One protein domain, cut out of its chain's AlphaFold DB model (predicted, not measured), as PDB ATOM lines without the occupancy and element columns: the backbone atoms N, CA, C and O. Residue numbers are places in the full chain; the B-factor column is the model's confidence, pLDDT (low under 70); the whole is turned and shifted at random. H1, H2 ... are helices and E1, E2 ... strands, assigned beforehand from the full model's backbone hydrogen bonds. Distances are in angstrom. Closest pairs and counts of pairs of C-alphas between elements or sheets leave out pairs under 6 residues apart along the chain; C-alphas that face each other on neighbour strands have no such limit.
ATOM      1  N   TYR A 108     -19.875  32.888   5.441       87.75
ATOM      2  CA  TYR A 108     -20.882  33.906   5.162       87.75
ATOM      3  C   TYR A 108     -21.833  33.445   4.061       87.75
ATOM      4  O   TYR A 108     -21.461  32.653   3.194       87.75
ATOM      5  N   ARG A 109     -23.077  33.932   4.095       88.56
ATOM      6  CA  ARG A 109     -24.065  33.654   3.049       88.56
ATOM      7  C   ARG A 109     -23.856  34.616   1.886       88.56
ATOM      8  O   ARG A 109     -23.800  35.828   2.085       88.56
ATOM      9  N   LEU A 110     -23.785  34.071   0.677       86.75
ATOM     10  CA  LEU A 110     -23.826  34.875  -0.540       86.75
ATOM     11  C   LEU A 110     -25.208  35.529  -0.727       86.75
ATOM     12  O   LEU A 110     -26.212  34.947  -0.309       86.75
ATOM     13  N   PRO A 111     -25.290  36.702  -1.383       87.19
ATOM     14  CA  PRO A 111     -26.566  37.358  -1.662       87.19
ATOM     15  C   PRO A 111     -27.545  36.406  -2.352       87.19
ATOM     16  O   PRO A 111     -27.160  35.700  -3.279       87.19
ATOM     17  N   ALA A 112     -28.805  36.374  -1.925       88.44
ATOM     18  CA  ALA A 112     -29.813  35.556  -2.596       88.44
ATOM     19  C   ALA A 112     -29.991  36.010  -4.057       88.44
ATOM     20  O   ALA A 112     -29.850  37.195  -4.366       88.44
ATOM     21  N   TYR A 113     -30.297  35.077  -4.957       87.69
ATOM     22  CA  TYR A 113     -30.499  35.376  -6.376       87.69
ATOM     23  C   TYR A 113     -31.922  35.028  -6.808       87.69
ATOM     24  O   TYR A 113     -32.550  34.127  -6.255       87.69
ATOM     25  N   LYS A 114     -32.438  35.740  -7.811       88.25
ATOM     26  CA  LYS A 114     -33.742  35.469  -8.425       88.25
ATOM     27  C   LYS A 114     -33.529  35.183  -9.904       88.25
ATOM     28  O   LYS A 114     -32.915  35.996 -10.593       88.25
ATOM     29  N   SER A 115     -33.994  34.030 -10.378       85.06
ATOM     30  CA  SER A 115     -33.996  33.738 -11.813       85.06
ATOM     31  C   SER A 115     -35.197  34.423 -12.490       85.06
ATOM     32  O   SER A 115     -36.176  34.716 -11.802       85.06
ATOM     33  N   PRO A 116     -35.161  34.670 -13.811       77.06
ATOM     34  CA  PRO A 116     -36.286  35.278 -14.532       77.06
ATOM     35  C   PRO A 116     -37.601  34.486 -14.430       77.06
ATOM     36  O   PRO A 116     -38.678  35.069 -14.465       77.06
ATOM     37  N   GLU A 117     -37.510  33.163 -14.263       79.19
ATOM     38  CA  GLU A 117     -38.659  32.245 -14.225       79.19
ATOM     39  C   GLU A 117     -39.211  32.023 -12.803       79.19
ATOM     40  O   GLU A 117     -40.321  31.509 -12.614       79.19
ATOM     41  N   ASP A 118     -38.438  32.398 -11.780       84.81
ATOM     42  CA  ASP A 118     -38.789  32.210 -10.376       84.81
ATOM     43  C   ASP A 118     -39.389  33.482  -9.778       84.81
ATOM     44  O   ASP A 118     -38.913  34.593  -9.992       84.81
ATOM     45  N   CYS A 119     -40.398  33.321  -8.923       87.06
ATOM     46  CA  CYS A 119     -40.976  34.443  -8.183       87.06
ATOM     47  C   CYS A 119     -40.210  34.781  -6.899       87.06
ATOM     48  O   CYS A 119     -40.179  35.946  -6.494       87.06
ATOM     49  N   CYS A 120     -39.554  33.783  -6.309       88.56
ATOM     50  CA  CYS A 120     -38.892  33.882  -5.016       88.56
ATOM     51  C   CYS A 120     -37.375  33.971  -5.155       88.56
ATOM     52  O   CYS A 120     -36.783  33.373  -6.055       88.56
ATOM     53  N   LEU A 121     -36.755  34.711  -4.237       88.31
ATOM     54  CA  LEU A 121     -35.309  34.701  -4.064       88.31
ATOM     55  C   LEU A 121     -34.882  33.325  -3.556       88.31
ATOM     56  O   LEU A 121     -35.498  32.782  -2.644       88.31
ATOM     57  N   LYS A 122     -33.833  32.777  -4.162       88.75
ATOM     58  CA  LYS A 122     -33.217  31.521  -3.756       88.75
ATOM     59  C   LYS A 122     -31.944  31.817  -2.962       88.75
ATOM     60  O   LYS A 122     -31.134  32.648  -3.401       88.75
ATOM     61  N   PRO A 123     -31.731  31.139  -1.829       85.94
ATOM     62  CA  PRO A 123     -30.529  31.281  -1.043       85.94
ATOM     63  C   PRO A 123     -29.381  30.737  -1.852       85.94
ATOM     64  O   PRO A 123     -29.500  29.781  -2.623       85.94
ATOM     65  N   GLN A 124     -28.228  31.316  -1.593       87.12
ATOM     66  CA  GLN A 124     -26.985  30.734  -2.029       87.12
ATOM     67  C   GLN A 124     -26.318  30.001  -0.869       87.12
ATOM     68  O   GLN A 124     -26.584  30.258   0.312       87.12
ATOM     69  N   SER A 125     -25.441  29.067  -1.222       87.44
ATOM     70  CA  SER A 125     -24.628  28.339  -0.256       87.44
ATOM     71  C   SER A 125     -23.743  29.292   0.548       87.44
ATOM     72  O   SER A 125     -23.306  30.333   0.046       87.44
ATOM     73  N   CYS A 126     -23.422  28.903   1.780       90.81
ATOM     74  CA  CYS A 126     -22.384  29.579   2.548       90.81
ATOM     75  C   CYS A 126     -21.025  29.442   1.843       90.81
ATOM     76  O   CYS A 126     -20.748  28.433   1.192       90.81
ATOM     77  N   GLN A 127     -20.164  30.440   2.003       90.62
ATOM     78  CA  GLN A 127     -18.775  30.418   1.557       90.62
ATOM     79  C   GLN A 127     -17.841  30.808   2.696       90.62
ATOM     80  O   GLN A 127     -18.250  31.489   3.632       90.62
ATOM     81  N   CYS A 128     -16.584  30.375   2.614       89.44
ATOM     82  CA  CYS A 128     -15.569  30.732   3.599       89.44
ATOM     83  C   CYS A 128     -15.303  32.230   3.598       89.44
ATOM     84  O   CYS A 128     -15.200  32.839   2.532       89.44
ATOM     85  N   LEU A 129     -15.153  32.817   4.785       83.44
ATOM     86  CA  LEU A 129     -14.789  34.223   4.901       83.44
ATOM     87  C   LEU A 129     -13.472  34.504   4.150       83.44
ATOM     88  O   LEU A 129     -12.513  33.750   4.302       83.44
ATOM     89  N   PRO A 130     -13.380  35.607   3.386       67.19
ATOM     90  CA  PRO A 130     -12.209  35.923   2.561       67.19
ATOM     91  C   PRO A 130     -10.964  36.347   3.364       67.19
ATOM     92  O   PRO A 130      -9.992  36.814   2.779       67.19
ATOM     93  N   ARG A 131     -10.985  36.248   4.699       68.25
ATOM     94  CA  ARG A 131      -9.852  36.611   5.559       68.25
ATOM     95  C   ARG A 131      -9.033  35.377   5.918       68.25
ATOM     96  O   ARG A 131      -9.592  34.325   6.210       68.25
ATOM     97  N   GLU A 132      -7.718  35.571   5.980       69.62
ATOM     98  CA  GLU A 132      -6.759  34.624   6.550       69.62
ATOM     99  C   GLU A 132      -7.243  34.147   7.925       69.62
ATOM    100  O   GLU A 132      -7.593  34.950   8.800       69.62
ATOM    101  N   CYS A 133      -7.294  32.831   8.112       79.00
ATOM    102  CA  CYS A 133      -7.752  32.227   9.352       79.00
ATOM    103  C   CYS A 133      -6.932  32.729  10.538       79.00
ATOM    104  O   CYS A 133      -5.705  32.613  10.568       79.00
ATOM    105  N   LYS A 134      -7.617  33.279  11.543       77.69
ATOM    106  CA  LYS A 134      -6.952  33.831  12.722       77.69
ATOM    107  C   LYS A 134      -6.300  32.703  13.519       77.69
ATOM    108  O   LYS A 134      -6.988  31.848  14.074       77.69
ATOM    109  N   GLN A 135      -4.975  32.724  13.610       75.81
ATOM    110  CA  GLN A 135      -4.253  31.845  14.523       75.81
ATOM    111  C   GLN A 135      -4.612  32.198  15.971       75.81
ATOM    112  O   GLN A 135      -4.695  33.373  16.346       75.81
ATOM    113  N   ARG A 136      -4.852  31.172  16.792       80.25
ATOM    114  CA  ARG A 136      -5.133  31.351  18.220       80.25
ATOM    115  C   ARG A 136      -3.850  31.780  18.930       80.25
ATOM    116  O   ARG A 136      -2.846  31.080  18.852       80.25
ATOM    117  N   ILE A 137      -3.895  32.906  19.638       86.81
ATOM    118  CA  ILE A 137      -2.795  33.350  20.501       86.81
ATOM    119  C   ILE A 137      -2.906  32.583  21.817       86.81
ATOM    120  O   ILE A 137      -3.931  32.666  22.497       86.81
ATOM    121  N   CYS A 138      -1.872  31.813  22.147       89.62
ATOM    122  CA  CYS A 138      -1.788  31.085  23.407       89.62
ATOM    123  C   CYS A 138      -1.161  31.959  24.508       89.62
ATOM    124  O   CYS A 138      -0.376  32.858  24.196       89.62
ATOM    125  N   PRO A 139      -1.514  31.726  25.784       90.19
ATOM    126  CA  PRO A 139      -0.877  32.390  26.919       90.19
ATOM    127  C   PRO A 139       0.606  31.998  27.054       90.19
ATOM    128  O   PRO A 139       1.079  31.050  26.425       90.19
ATOM    129  N   GLU A 140       1.346  32.745  27.873       87.88
ATOM    130  CA  GLU A 140       2.795  32.585  28.042       87.88
ATOM    131  C   GLU A 140       3.170  31.160  28.501       87.88
ATOM    132  O   GLU A 140       2.541  30.597  29.398       87.88
ATOM    133  N   GLY A 141       4.174  30.555  27.857       84.44
ATOM    134  CA  GLY A 141       4.586  29.164  28.108       84.44
ATOM    135  C   GLY A 141       3.715  28.087  27.441       84.44
ATOM    136  O   GLY A 141       3.874  26.904  27.747       84.44
ATOM    137  N   GLN A 142       2.793  28.467  26.549       89.44
ATOM    138  CA  GLN A 142       2.022  27.545  25.709       89.44
ATOM    139  C   GLN A 142       2.233  27.821  24.218       89.44
ATOM    140  O   GLN A 142       2.470  28.953  23.797       89.44
ATOM    141  N   HIS A 143       2.068  26.780  23.402       87.56
ATOM    142  CA  HIS A 143       2.195  26.853  21.948       87.56
ATOM    143  C   HIS A 143       0.926  26.343  21.253       87.56
ATOM    144  O   HIS A 143       0.262  25.423  21.737       87.56
ATOM    145  N   SER A 144       0.573  26.940  20.109       88.25
ATOM    146  CA  SER A 144      -0.613  26.552  19.339       88.25
ATOM    147  C   SER A 144      -0.360  25.270  18.543       88.25
ATOM    148  O   SER A 144       0.525  25.239  17.688       88.25
ATOM    149  N   ARG A 145      -1.185  24.243  18.745       88.69
ATOM    150  CA  ARG A 145      -1.210  23.020  17.935       88.69
ATOM    151  C   ARG A 145      -2.495  22.950  17.120       88.69
ATOM    152  O   ARG A 145      -3.580  23.179  17.645       88.69
ATOM    153  N   ILE A 146      -2.383  22.575  15.848       86.38
ATOM    154  CA  ILE A 146      -3.546  22.286  15.004       86.38
ATOM    155  C   ILE A 146      -4.182  20.976  15.483       86.38
ATOM    156  O   ILE A 146      -3.558  19.919  15.416       86.38
ATOM    157  N   VAL A 147      -5.423  21.046  15.958       88.00
ATOM    158  CA  VAL A 147      -6.251  19.874  16.294       88.00
ATOM    159  C   VAL A 147      -6.953  19.347  15.052       88.00
ATOM    160  O   VAL A 147      -7.100  18.142  14.875       88.00
ATOM    161  N   ARG A 148      -7.384  20.260  14.177       87.38
ATOM    162  CA  ARG A 148      -8.062  19.922  12.928       87.38
ATOM    163  C   ARG A 148      -7.614  20.873  11.822       87.38
ATOM    164  O   ARG A 148      -7.714  22.081  12.022       87.38
ATOM    165  N   PRO A 149      -7.150  20.371  10.668       87.12
ATOM    166  CA  PRO A 149      -6.840  21.231   9.536       87.12
ATOM    167  C   PRO A 149      -8.121  21.858   8.967       87.12
ATOM    168  O   PRO A 149      -9.200  21.258   9.012       87.12
ATOM    169  N   GLY A 150      -7.991  23.066   8.423       87.75
ATOM    170  CA  GLY A 150      -9.032  23.668   7.596       87.75
ATOM    171  C   GLY A 150      -9.083  22.970   6.238       87.75
ATOM    172  O   GLY A 150      -8.046  22.567   5.714       87.75
ATOM    173  N   ASN A 151     -10.277  22.805   5.674       88.44
ATOM    174  CA  ASN A 151     -10.479  22.172   4.364       88.44
ATOM    175  C   ASN A 151     -11.065  23.134   3.312       88.44
ATOM    176  O   ASN A 151     -11.408  22.694   2.216       88.44
ATOM    177  N   GLY A 152     -11.235  24.416   3.659       85.69
ATOM    178  CA  GLY A 152     -11.830  25.416   2.770       85.69
ATOM    179  C   GLY A 152     -13.325  25.219   2.490       85.69
ATOM    180  O   GLY A 152     -13.826  25.752   1.503       85.69
ATOM    181  N   LYS A 153     -14.046  24.458   3.324       89.12
ATOM    182  CA  LYS A 153     -15.505  24.283   3.242       89.12
ATOM    183  C   LYS A 153     -16.204  24.920   4.440       89.12
ATOM    184  O   LYS A 153     -15.671  24.798   5.544       89.12
ATOM    185  N   PRO A 154     -17.406  25.501   4.263       88.44
ATOM    186  CA  PRO A 154     -18.151  26.139   5.344       88.44
ATOM    187  C   PRO A 154     -18.275  25.288   6.613       88.44
ATOM    188  O   PRO A 154     -18.566  24.095   6.528       88.44
ATOM    189  N   GLY A 155     -18.036  25.887   7.783       86.75
ATOM    190  CA  GLY A 155     -17.980  25.216   9.092       86.75
ATOM    191  C   GLY A 155     -16.632  24.557   9.404       86.75
ATOM    192  O   GLY A 155     -16.354  24.156  10.538       86.75
ATOM    193  N   THR A 156     -15.775  24.427   8.395       90.31
ATOM    194  CA  THR A 156     -14.452  23.812   8.485       90.31
ATOM    195  C   THR A 156     -13.408  24.561   7.650       90.31
ATOM    196  O   THR A 156     -12.366  23.997   7.317       90.31
ATOM    197  N   CYS A 157     -13.670  25.830   7.329       89.12
ATOM    198  CA  CYS A 157     -12.819  26.677   6.502       89.12
ATOM    199  C   CYS A 157     -11.464  26.864   7.169       89.12
ATOM    200  O   CYS A 157     -10.427  26.687   6.531       89.12
ATOM    201  N   CYS A 158     -11.491  27.149   8.471       87.38
ATOM    202  CA  CYS A 158     -10.296  27.426   9.244       87.38
ATOM    203  C   CYS A 158      -9.798  26.229  10.056       87.38
ATOM    204  O   CYS A 158     -10.600  25.423  10.543       87.38
ATOM    205  N   PRO A 159      -8.467  26.107  10.222       86.69
ATOM    206  CA  PRO A 159      -7.897  25.144  11.144       86.69
ATOM    207  C   PRO A 159      -8.308  25.470  12.580       86.69
ATOM    208  O   PRO A 159      -8.316  26.625  13.006       86.69
ATOM    209  N   LEU A 160      -8.630  24.423  13.332       86.94
ATOM    210  CA  LEU A 160      -8.919  24.509  14.753       86.94
ATOM    211  C   LEU A 160      -7.608  24.369  15.529       86.94
ATOM    212  O   LEU A 160      -6.913  23.358  15.391       86.94
ATOM    213  N   TYR A 161      -7.295  25.366  16.353       86.88
ATOM    214  CA  TYR A 161      -6.102  25.384  17.195       86.88
ATOM    215  C   TYR A 161      -6.444  25.110  18.654       86.88
ATOM    216  O   TYR A 161      -7.454  25.590  19.165       86.88
ATOM    217  N   ASP A 162      -5.534  24.429  19.333       89.81
ATOM    218  CA  ASP A 162      -5.539  24.243  20.779       89.81
ATOM    219  C   ASP A 162      -4.184  24.657  21.362       89.81
ATOM    220  O   ASP A 162      -3.186  24.698  20.640       89.81
ATOM    221  N   CYS A 163      -4.148  25.017  22.642       90.81
ATOM    222  CA  CYS A 163      -2.922  25.458  23.303       90.81
ATOM    223  C   CYS A 163      -2.380  24.337  24.181       90.81
ATOM    224  O   CYS A 163      -3.063  23.867  25.086       90.81
ATOM    225  N   ILE A 164      -1.148  23.924  23.907       87.88
ATOM    226  CA  ILE A 164      -0.476  22.844  24.629       87.88
ATOM    227  C   ILE A 164       0.753  23.378  25.359       87.88
ATOM    228  O   ILE A 164       1.358  24.362  24.930       87.88
ATOM    229  N   THR A 165       1.132  22.715  26.449       86.69
ATOM    230  CA  THR A 165       2.408  22.960  27.133       86.69
ATOM    231  C   THR A 165       3.471  21.967  26.659       86.69
ATOM    232  O   THR A 165       3.151  20.891  26.148       86.69
ATOM    233  N   ASP A 166       4.748  22.260  26.905       76.62
ATOM    234  CA  ASP A 166       5.851  21.328  26.610       76.62
ATOM    235  C   ASP A 166       5.728  19.988  27.358       76.62
ATOM    236  O   ASP A 166       6.250  18.958  26.927       76.62
ATOM    237  N   LYS A 167       4.993  19.969  28.476       70.19
ATOM    238  CA  LYS A 167       4.713  18.745  29.238       70.19
ATOM    239  C   LYS A 167       3.764  17.809  28.484       70.19
ATOM    240  O   LYS A 167       3.919  16.592  28.575       70.19
ATOM    241  N   ASP A 168       2.839  18.360  27.697       67.75
ATOM    242  CA  ASP A 168       1.853  17.595  26.924       67.75
ATOM    243  C   ASP A 168       2.462  16.974  25.656       67.75
ATOM    244  O   ASP A 168       2.092  15.866  25.262       67.75
ATOM    245  N   VAL A 169       3.445  17.649  25.044       63.97
ATOM    246  CA  VAL A 169       4.205  17.130  23.888       63.97
ATOM    247  C   VAL A 169       4.960  15.856  24.276       63.97
ATOM    248  O   VAL A 169       4.905  14.849  23.563       63.97
ATOM    249  N   ASN A 170       5.588  15.869  25.453       57.06
ATOM    250  CA  ASN A 170       6.364  14.743  25.971       57.06
ATOM    251  C   ASN A 170       5.503  13.527  26.359       57.06
ATOM    252  O   ASN A 170       5.975  12.395  26.277       57.06
ATOM    253  N   LEU A 171       4.224  13.718  26.710       55.81
ATOM    254  CA  LEU A 171       3.297  12.601  26.940       55.81
ATOM    255  C   LEU A 171       2.915  11.877  25.639       55.81
ATOM    256  O   LEU A 171       2.725  10.659  25.633       55.81
ATOM    257  N   THR A 172       2.808  12.606  24.524       53.88
ATOM    258  CA  THR A 172       2.502  12.006  23.215       53.88
ATOM    259  C   THR A 172       3.691  11.270  22.596       53.88
ATOM    260  O   THR A 172       3.496  10.219  21.988       53.88
ATOM    261  N   THR A 173       4.922  11.754  22.796       52.28
ATOM    262  CA  THR A 173       6.140  11.049  22.361       52.28
ATOM    263  C   THR A 173       6.469   9.855  23.254       52.28
ATOM    264  O   THR A 173       6.885   8.824  22.732       52.28
ATOM    265  N   ALA A 174       6.197   9.923  24.563       49.34
ATOM    266  CA  ALA A 174       6.318   8.767  25.456       49.34
ATOM    267  C   ALA A 174       5.406   7.603  25.021       49.34
ATOM    268  O   ALA A 174       5.861   6.466  24.944       49.34
ATOM    269  N   ARG A 175       4.160   7.889  24.605       50.00
ATOM    270  CA  ARG A 175       3.263   6.865  24.033       50.00
ATOM    271  C   ARG A 175       3.770   6.262  22.718       50.00
ATOM    272  O   ARG A 175       3.505   5.095  22.465       50.00
ATOM    273  N   LEU A 176       4.488   7.016  21.882       50.25
ATOM    274  CA  LEU A 176       5.086   6.481  20.648       50.25
ATOM    275  C   LEU A 176       6.329   5.616  20.917       50.25
ATOM    276  O   LEU A 176       6.575   4.672  20.172       50.25
ATOM    277  N   LEU A 177       7.073   5.879  21.996       49.75
ATOM    278  CA  LEU A 177       8.192   5.029  22.419       49.75
ATOM    279  C   LEU A 177       7.731   3.708  23.060       49.75
ATOM    280  O   LEU A 177       8.450   2.717  22.957       49.75
ATOM    281  N   ASP A 178       6.517   3.646  23.616       46.69
ATOM    282  CA  ASP A 178       5.924   2.384  24.087       46.69
ATOM    283  C   ASP A 178       5.473   1.465  22.931       46.69
ATOM    284  O   ASP A 178       5.549   0.241  23.046       46.69
ATOM    285  N   PHE A 179       5.083   2.020  21.774       51.03
ATOM    286  CA  PHE A 179       4.804   1.232  20.559       51.03
ATOM    287  C   PHE A 179       6.074   0.798  19.804       51.03
ATOM    288  O   PHE A 179       6.026  -0.127  18.992       51.03
ATOM    289  N   GLY A 180       7.229   1.399  20.103       42.72
ATOM    290  CA  GLY A 180       8.529   1.073  19.502       42.72
ATOM    291  C   GLY A 180       9.144  -0.261  19.947       42.72
ATOM    292  O   GLY A 180      10.269  -0.563  19.561       42.72
TER     293      GLY A 180
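This is residues 108 to 180 of the 198 residues of an uncharacterized protein of Pediculus humanus subsp. corporis (UniProt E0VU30). Little regular structure: a long, thin rod, mostly of loops, has the two-stranded hairpin E2-E3 towards one end, a loop of residues 108 to 125 folding back to E1 at the other, and H1 turning aside beyond E3, where residues 170 to 180 stick out. The printed part has 73 residues, 28 of them in named elements, ordered E1, E2, E3, H1; the class is mixed, the sheet antiparallel. It is extended, with a radius of gyration of the C-alphas of 20.7 A and spans of 66 by 31 by 14 A.

E2, residues 143 to 148, is 15.3 A long, beginning at C-alpha 143 (2.195, 26.853, 21.948). E3 is residues 160 to 164. H1, residues 166 to 179, is 21.0 A long, ending at C-alpha 179 (4.804, 1.232, 20.559). E1 is residues 126 to 128.

In the hairpin, N 145 and O 162 are 2.8 A apart, within hydrogen-bond range. H1 has 9 of 10 O i to N i+4 pairs within range. H1 and E2 are only just apart, closest C-alphas 8.1 A. E1 pairs with no named strand.

The printed part has no cut. Links E1 to E2 and E2 to E3 are long. Residues 130 to 132 and 168 to 180 have pLDDT under 70.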